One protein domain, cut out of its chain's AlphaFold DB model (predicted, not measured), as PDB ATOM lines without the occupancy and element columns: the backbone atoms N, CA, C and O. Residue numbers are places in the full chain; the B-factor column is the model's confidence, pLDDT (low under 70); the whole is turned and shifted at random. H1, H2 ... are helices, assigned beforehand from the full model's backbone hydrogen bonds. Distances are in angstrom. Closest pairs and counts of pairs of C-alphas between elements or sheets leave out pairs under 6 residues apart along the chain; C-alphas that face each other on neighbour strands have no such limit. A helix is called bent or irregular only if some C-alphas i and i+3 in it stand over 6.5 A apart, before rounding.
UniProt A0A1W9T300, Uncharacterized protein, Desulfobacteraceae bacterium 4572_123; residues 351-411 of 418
ATOM      1  N   GLN A 351      58.340  55.229   9.532       76.25
ATOM      2  CA  GLN A 351      57.601  54.348   8.616       76.25
ATOM      3  C   GLN A 351      56.179  54.827   8.285       76.25
ATOM      4  O   GLN A 351      55.499  54.210   7.468       76.25
ATOM      5  N   GLY A 352      55.732  55.957   8.839       71.69
ATOM      6  CA  GLY A 352      54.380  56.472   8.596       71.69
ATOM      7  C   GLY A 352      54.052  56.749   7.119       71.69
ATOM      8  O   GLY A 352      52.892  56.643   6.729       71.69
ATOM      9  N   TRP A 353      55.050  57.047   6.276       79.19
ATOM     10  CA  TRP A 353      54.845  57.478   4.883       79.19
ATOM     11  C   TRP A 353      54.173  56.433   3.980       79.19
ATOM     12  O   TRP A 353      53.410  56.811   3.096       79.19
ATOM     13  N   TRP A 354      54.432  55.139   4.193       80.06
ATOM     14  CA  TRP A 354      53.828  54.064   3.395       80.06
ATOM     15  C   TRP A 354      52.629  53.415   4.092       80.06
ATOM     16  O   TRP A 354      51.721  52.932   3.423       80.06
ATOM     17  N   ILE A 355      52.584  53.440   5.428       74.50
ATOM     18  CA  ILE A 355      51.506  52.823   6.216       74.50
ATOM     19  C   ILE A 355      50.251  53.688   6.231       74.50
ATOM     20  O   ILE A 355      49.149  53.163   6.076       74.50
ATOM     21  N   ALA A 356      50.403  55.005   6.389       73.75
ATOM     22  CA  ALA A 356      49.279  55.934   6.428       73.75
ATOM     23  C   ALA A 356      48.329  55.808   5.222       73.75
ATOM     24  O   ALA A 356      47.124  55.696   5.453       73.75
ATOM     25  N   PRO A 357      48.802  55.753   3.959       76.62
ATOM     26  CA  PRO A 357      47.907  55.565   2.817       76.62
ATOM     27  C   PRO A 357      47.286  54.164   2.745       76.62
ATOM     28  O   PRO A 357      46.210  54.019   2.175       76.62
ATOM     29  N   ILE A 358      47.913  53.127   3.309       79.31
ATOM     30  CA  ILE A 358      47.337  51.774   3.318       79.31
ATOM     31  C   ILE A 358      46.204  51.697   4.342       79.31
ATOM     32  O   ILE A 358      45.087  51.335   3.991       79.31
ATOM     33  N   LEU A 359      46.471  52.077   5.594       77.19
ATOM     34  CA  LEU A 359      45.485  51.987   6.674       77.19
ATOM     35  C   LEU A 359      44.370  53.031   6.538       77.19
ATOM     36  O   LEU A 359      43.221  52.734   6.853       77.19
ATOM     37  N   GLY A 360      44.681  54.231   6.043       74.81
ATOM     38  CA  GLY A 360      43.711  55.317   5.883       74.81
ATOM     39  C   GLY A 360      42.672  55.093   4.778       74.81
ATOM     40  O   GLY A 360      41.628  55.735   4.798       74.81
ATOM     41  N   ASN A 361      42.930  54.178   3.836       83.12
ATOM     42  CA  ASN A 361      42.001  53.849   2.748       83.12
ATOM     43  C   ASN A 361      41.079  52.660   3.067       83.12
ATOM     44  O   ASN A 361      40.189  52.346   2.274       83.12
ATOM     45  N   LEU A 362      41.282  51.976   4.197       85.12
ATOM     46  CA  LEU A 362      40.465  50.831   4.584       85.12
ATOM     47  C   LEU A 362      39.244  51.286   5.387       85.12
ATOM     48  O   LEU A 362      39.353  52.053   6.342       85.12
ATOM     49  N   SER A 363      38.072  50.765   5.020       87.75
ATOM     50  CA  SER A 363      36.881  50.839   5.868       87.75
ATOM     51  C   SER A 363      36.996  49.873   7.055       87.75
ATOM     52  O   SER A 363      37.893  49.030   7.101       87.75
ATOM     53  N   GLU A 364      36.085  49.978   8.022       88.81
ATOM     54  CA  GLU A 364      36.162  49.259   9.305       88.81
ATOM     55  C   GLU A 364      36.349  47.738   9.149       88.81
ATOM     56  O   GLU A 364      37.277  47.156   9.703       88.81
ATOM     57  N   VAL A 365      35.522  47.065   8.346       90.50
ATOM     58  CA  VAL A 365      35.589  45.595   8.228       90.50
ATOM     59  C   VAL A 365      36.906  45.110   7.590       90.50
ATOM     60  O   VAL A 365      37.575  44.267   8.197       90.50
ATOM     61  N   PRO A 366      37.341  45.628   6.419       90.06
ATOM     62  CA  PRO A 366      38.652  45.306   5.853       90.06
ATOM     63  C   PRO A 366      39.821  45.638   6.779       90.06
ATOM     64  O   PRO A 366      40.783  44.876   6.838       90.06
ATOM     65  N   LEU A 367      39.738  46.747   7.518       89.31
ATOM     66  CA  LEU A 367      40.771  47.156   8.462       89.31
ATOM     67  C   LEU A 367      40.879  46.180   9.635       89.31
ATOM     68  O   LEU A 367      41.990  45.796   9.991       89.31
ATOM     69  N   MET A 368      39.753  45.733  10.198       89.94
ATOM     70  CA  MET A 368      39.747  44.752  11.287       89.94
ATOM     71  C   MET A 368      40.386  43.441  10.842       89.94
ATOM     72  O   MET A 368      41.331  42.971  11.470       89.94
ATOM     73  N   LEU A 369      39.906  42.880   9.726       89.62
ATOM     74  CA  LEU A 369      40.389  41.603   9.199       89.62
ATOM     75  C   LEU A 369      41.856  41.688   8.778       89.62
ATOM     76  O   LEU A 369      42.647  40.809   9.118       89.62
ATOM     77  N   GLY A 370      42.229  42.765   8.082       87.44
ATOM     78  CA  GLY A 370      43.609  43.029   7.694       87.44
ATOM     79  C   GLY A 370      44.517  43.120   8.914       87.44
ATOM     80  O   GLY A 370      45.562  42.478   8.947       87.44
ATOM     81  N   THR A 371      44.085  43.833   9.954       87.69
ATOM     82  CA  THR A 371      44.846  43.960  11.200       87.69
ATOM     83  C   THR A 371      44.970  42.624  11.931       87.69
ATOM     84  O   THR A 371      46.069  42.282  12.363       87.69
ATOM     85  N   THR A 372      43.901  41.829  12.028       88.75
ATOM     86  CA  THR A 372      43.943  40.485  12.633       88.75
ATOM     87  C   THR A 372      44.919  39.567  11.910       88.75
ATOM     88  O   THR A 372      45.744  38.927  12.556       88.75
ATOM     89  N   ILE A 373      44.873  39.529  10.576       86.00
ATOM     90  CA  ILE A 373      45.771  38.688   9.778       86.00
ATOM     91  C   ILE A 373      47.214  39.170   9.919       86.00
ATOM     92  O   ILE A 373      48.091  38.371  10.229       86.00
ATOM     93  N   LEU A 374      47.472  40.468   9.738       83.38
ATOM     94  CA  LEU A 374      48.822  41.025   9.858       83.38
ATOM     95  C   LEU A 374      49.412  40.772  11.247       83.38
ATOM     96  O   LEU A 374      50.593  40.461  11.350       83.38
ATOM     97  N   THR A 375      48.591  40.833  12.293       84.50
ATOM     98  CA  THR A 375      49.009  40.560  13.672       84.50
ATOM     99  C   THR A 375      49.202  39.065  13.962       84.50
ATOM    100  O   THR A 375      49.990  38.685  14.819       84.50
ATOM    101  N   ALA A 376      48.552  38.162  13.232       80.56
ATOM    102  CA  ALA A 376      48.861  36.735  13.355       80.56
ATOM    103  C   ALA A 376      50.268  36.396  12.812       80.56
ATOM    104  O   ALA A 376      50.880  35.407  13.218       80.56
ATOM    105  N   PHE A 377      50.806  37.219  11.907       75.88
ATOM    106  CA  PHE A 377      52.159  37.055  11.362       75.88
ATOM    107  C   PHE A 377      53.197  37.991  11.992       75.88
ATOM    108  O   PHE A 377      54.385  37.687  11.938       75.88
ATOM    109  N   ASN A 378      52.772  39.110  12.572       73.81
ATOM    110  CA  ASN A 378      53.636  40.160  13.106       73.81
ATOM    111  C   ASN A 378      53.262  40.507  14.552       73.81
ATOM    112  O   ASN A 378      52.179  40.176  15.009       73.81
ATOM    113  N   ASP A 379      54.130  41.199  15.278       80.62
ATOM    114  CA  ASP A 379      53.842  41.573  16.664       80.62
ATOM    115  C   ASP A 379      52.641  42.538  16.774       80.62
ATOM    116  O   ASP A 379      52.486  43.480  15.983       80.62
ATOM    117  N   ASN A 380      51.784  42.311  17.771       81.12
ATOM    118  CA  ASN A 380      50.561  43.087  17.993       81.12
ATOM    119  C   ASN A 380      50.848  44.556  18.365       81.12
ATOM    120  O   ASN A 380      50.109  45.456  17.941       81.12
ATOM    121  N   ALA A 381      51.943  44.834  19.078       80.69
ATOM    122  CA  ALA A 381      52.368  46.183  19.434       80.69
ATOM    123  C   ALA A 381      52.859  46.966  18.213       80.69
ATOM    124  O   ALA A 381      52.676  48.181  18.138       80.69
ATOM    125  N   ALA A 382      53.423  46.275  17.220       81.56
ATOM    126  CA  ALA A 382      53.878  46.908  15.991       81.56
ATOM    127  C   ALA A 382      52.724  47.488  15.181       81.56
ATOM    128  O   ALA A 382      52.736  48.673  14.850       81.56
ATOM    129  N   ILE A 383      51.708  46.677  14.882       83.25
ATOM    130  CA  ILE A 383      50.598  47.122  14.032       83.25
ATOM    131  C   ILE A 383      49.801  48.247  14.706       83.25
ATOM    132  O   ILE A 383      49.423  49.228  14.058       83.25
ATOM    133  N   THR A 384      49.594  48.156  16.018       86.62
ATOM    134  CA  THR A 384      48.879  49.187  16.783       86.62
ATOM    135  C   THR A 384      49.663  50.490  16.875       86.62
ATOM    136  O   THR A 384      49.102  51.542  16.569       86.62
ATOM    137  N   PHE A 385      50.965  50.441  17.176       85.06
ATOM    138  CA  PHE A 385      51.816  51.631  17.163       85.06
ATOM    139  C   PHE A 385      51.827  52.305  15.792       85.06
ATOM    140  O   PHE A 385      51.623  53.511  15.687       85.06
ATOM    141  N   LEU A 386      52.021  51.534  14.723       83.50
ATOM    142  CA  LEU A 386      52.047  52.056  13.359       83.50
ATOM    143  C   LEU A 386      50.732  52.753  12.981       83.50
ATOM    144  O   LEU A 386      50.738  53.755  12.268       83.50
ATOM    145  N   SER A 387      49.612  52.284  13.529       84.81
ATOM    146  CA  SER A 387      48.302  52.908  13.336       84.81
ATOM    147  C   SER A 387      48.169  54.264  14.036       84.81
ATOM    148  O   SER A 387      47.404  55.113  13.585       84.81
ATOM    149  N   THR A 388      48.949  54.527  15.090       85.06
ATOM    150  CA  THR A 388      48.987  55.853  15.742       85.06
ATOM    151  C   THR A 388      49.608  56.937  14.860       85.06
ATOM    152  O   THR A 388      49.379  58.122  15.092       85.06
ATOM    153  N   LEU A 389      50.361  56.540  13.829       82.56
ATOM    154  CA  LEU A 389      51.028  57.451  12.898       82.56
ATOM    155  C   LEU A 389      50.102  57.937  11.774       82.56
ATOM    156  O   LEU A 389      50.481  58.829  11.015       82.56
ATOM    157  N   VAL A 390      48.903  57.357  11.644       82.69
ATOM    158  CA  VAL A 390      47.932  57.718  10.607       82.69
ATOM    159  C   VAL A 390      47.165  58.975  11.040       82.69
ATOM    160  O   VAL A 390      46.461  58.946  12.055       82.69
ATOM    161  N   PRO A 391      47.266  60.097  10.302       75.88
ATOM    162  CA  PRO A 391      46.571  61.324  10.671       75.88
ATOM    163  C   PRO A 391      45.052  61.162  10.520       75.88
ATOM    164  O   PRO A 391      44.576  60.501   9.602       75.88
ATOM    165  N   ASN A 392      44.287  61.820  11.397       78.25
ATOM    166  CA  ASN A 392      42.816  61.880  11.352       78.25
ATOM    167  C   ASN A 392      42.099  60.520  11.401       78.25
ATOM    168  O   ASN A 392      40.986  60.384  10.896       78.25
ATOM    169  N   PHE A 393      42.709  59.519  12.036       82.25
ATOM    170  CA  PHE A 393      42.050  58.241  12.282       82.25
ATOM    171  C   PHE A 393      40.785  58.457  13.127       82.25
ATOM    172  O   PHE A 393      40.854  59.013  14.228       82.25
ATOM    173  N   THR A 394      39.622  58.063  12.604       88.06
ATOM    174  CA  THR A 394      38.351  58.201  13.328       88.06
ATOM    175  C   THR A 394      38.332  57.262  14.533       88.06
ATOM    176  O   THR A 394      39.013  56.235  14.540       88.06
ATOM    177  N   ASP A 395      37.541  57.574  15.561       87.19
ATOM    178  CA  ASP A 395      37.496  56.738  16.771       87.19
ATOM    179  C   ASP A 395      37.004  55.311  16.486       87.19
ATOM    180  O   ASP A 395      37.478  54.360  17.107       87.19
ATOM    181  N   SER A 396      36.146  55.141  15.472       88.81
ATOM    182  CA  SER A 396      35.728  53.820  14.997       88.81
ATOM    183  C   SER A 396      36.888  53.028  14.380       88.81
ATOM    184  O   SER A 396      37.090  51.857  14.705       88.81
ATOM    185  N   LEU A 397      37.727  53.664  13.551       89.44
ATOM    186  CA  LEU A 397      38.897  53.011  12.950       89.44
ATOM    187  C   LEU A 397      39.975  52.692  13.998       89.44
ATOM    188  O   LEU A 397      40.549  51.604  13.962       89.44
ATOM    189  N   LYS A 398      40.190  53.577  14.984       91.06
ATOM    190  CA  LYS A 398      41.066  53.303  16.140       91.06
ATOM    191  C   LYS A 398      40.614  52.059  16.899       91.06
ATOM    192  O   LYS A 398      41.421  51.168  17.162       91.06
ATOM    193  N   TYR A 399      39.319  51.988  17.219       90.69
ATOM    194  CA  TYR A 399      38.730  50.833  17.889       90.69
ATOM    195  C   TYR A 399      38.935  49.554  17.072       90.69
ATOM    196  O   TYR A 399      39.388  48.539  17.594       90.69
ATOM    197  N   THR A 400      38.648  49.630  15.776       91.25
ATOM    198  CA  THR A 400      38.707  48.515  14.830       91.25
ATOM    199  C   THR A 400      40.113  47.931  14.699       91.25
ATOM    200  O   THR A 400      40.273  46.712  14.733       91.25
ATOM    201  N   VAL A 401      41.139  48.780  14.587       90.56
ATOM    202  CA  VAL A 401      42.537  48.326  14.554       90.56
ATOM    203  C   VAL A 401      42.891  47.599  15.837       90.56
ATOM    204  O   VAL A 401      43.411  46.490  15.786       90.56
ATOM    205  N   VAL A 402      42.612  48.195  16.996       90.25
ATOM    206  CA  VAL A 402      43.010  47.581  18.267       90.25
ATOM    207  C   VAL A 402      42.249  46.284  18.496       90.25
ATOM    208  O   VAL A 402      42.866  45.292  18.865       90.25
ATOM    209  N   ALA A 403      40.952  46.241  18.184       89.44
ATOM    210  CA  ALA A 403      40.167  45.011  18.228       89.44
ATOM    211  C   ALA A 403      40.757  43.930  17.309       89.44
ATOM    212  O   ALA A 403      40.911  42.784  17.728       89.44
ATOM    213  N   GLY A 404      41.144  44.299  16.084       89.12
ATOM    214  CA  GLY A 404      41.779  43.387  15.140       89.12
ATOM    215  C   GLY A 404      43.129  42.866  15.639       89.12
ATOM    216  O   GLY A 404      43.374  41.662  15.574       89.12
ATOM    217  N   ALA A 405      43.979  43.747  16.174       88.75
ATOM    218  CA  ALA A 405      45.312  43.406  16.668       88.75
ATOM    219  C   ALA A 405      45.243  42.511  17.907       88.75
ATOM    220  O   ALA A 405      45.937  41.507  18.003       88.75
ATOM    221  N   VAL A 406      44.337  42.827  18.826       87.56
ATOM    222  CA  VAL A 406      44.075  42.029  20.023       87.56
ATOM    223  C   VAL A 406      43.518  40.650  19.658       87.56
ATOM    224  O   VAL A 406      43.955  39.648  20.219       87.56
ATOM    225  N   ALA A 407      42.593  40.563  18.697       86.62
ATOM    226  CA  ALA A 407      42.061  39.280  18.238       86.62
ATOM    227  C   ALA A 407      43.126  38.422  17.526       86.62
ATOM    228  O   ALA A 407      43.113  37.198  17.647       86.62
ATOM    229  N   GLY A 408      44.052  39.056  16.799       83.69
ATOM    230  CA  GLY A 408      45.141  38.381  16.089       83.69
ATOM    231  C   GLY A 408      46.353  38.027  16.957       83.69
ATOM    232  O   GLY A 408      47.056  37.078  16.630       83.69
ATOM    233  N   GLY A 409      46.593  38.741  18.063       79.44
ATOM    234  CA  GLY A 409      47.815  38.617  18.877       79.44
ATOM    235  C   GLY A 409      48.017  37.246  19.525       79.44
ATOM    236  O   GLY A 409      49.137  36.759  19.663       79.44
ATOM    237  N   GLY A 410      46.930  36.543  19.846       71.31
ATOM    238  CA  GLY A 410      47.021  35.168  20.343       71.31
ATOM    239  C   GLY A 410      47.445  34.147  19.284       71.31
ATOM    240  O   GLY A 410      47.833  33.032  19.623       71.31
ATOM    241  N   LEU A 411      47.383  34.517  18.002       72.12
ATOM    242  CA  LEU A 411      47.764  33.672  16.869       72.12
ATOM    243  C   LEU A 411      49.191  33.947  16.383       72.12
ATOM    244  O   LEU A 411      49.628  33.299  15.433       72.12
TER     245      LEU A 411
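AT A GLANCE: This is residues 351 to 411 of the 418 residues of an uncharacterized protein of Desulfobacteraceae bacterium 4572_123 (UniProt A0A1W9T300). Four helices pack into a compact block: H3 and H4 lie side by side in opposite directions, H2 packs along H4, and the short H1 is set about perpendicular to H3, near Leu 386. The printed part has 61 residues with four named helices, H1 to H4 in chain order, and no named strand; its class is all helix. The radius of gyration of the C-alphas is 10.2 A, and the spans are 28 by 22 by 14 A.

IN THESE COORDINATES: Find C-alpha 352 at (54.380, 56.472, 8.596), where H1, residues 352 to 360, begins. H1 is neither bent nor irregular, but only just: C-alphas 354 and 357 are 6.1 A apart. Next come H2, residues 364 to 377, 20.2 A long, and H3, residues 380 to 388, 13.1 A. H4, residues 395 to 409, runs 21.0 A to C-alpha 409 at (47.815, 38.617, 18.877).

HOW THE PARTS SIT: Start at H3, the hub, which touches the three other helices. H1 touches it about perpendicular, at 89 degrees; the closest C-alphas, of Gly 352 and Leu 386, are 6.9 A apart. H2 and H3, a helical hairpin, only just touch, with 3 pairs of C-alphas within 8 A, through residues 371 to 375 of H2 alone; the closest C-alphas, of Thr 375 and Ile 383, are 6.8 A apart. H3 and H4, also a helical hairpin, touch at a shallow tilt of 16 degrees, opposite ways, closest at the C-alphas of Asn 380 and Gly 409, 5.3 A. H2 touches H4 at a shallow tilt of 29 degrees, the same way; look at the C-alphas of Thr 372 and Gly 408, their closest, 4.2 A apart. H1 and H2 are close but not clearly touching, and H1 and H4 are apart. In H2, H3 and H4 every O i to N i+4 pair is within hydrogen-bond range; in H1, 3 of 5 are.

THE WHOLE: The C-alphas farthest apart, of Asn 392 and Leu 411, are 29.2 A apart. The printed part has no cut and no long link. The mean pLDDT of the printed part is 83.5, and no printed residue is under 70.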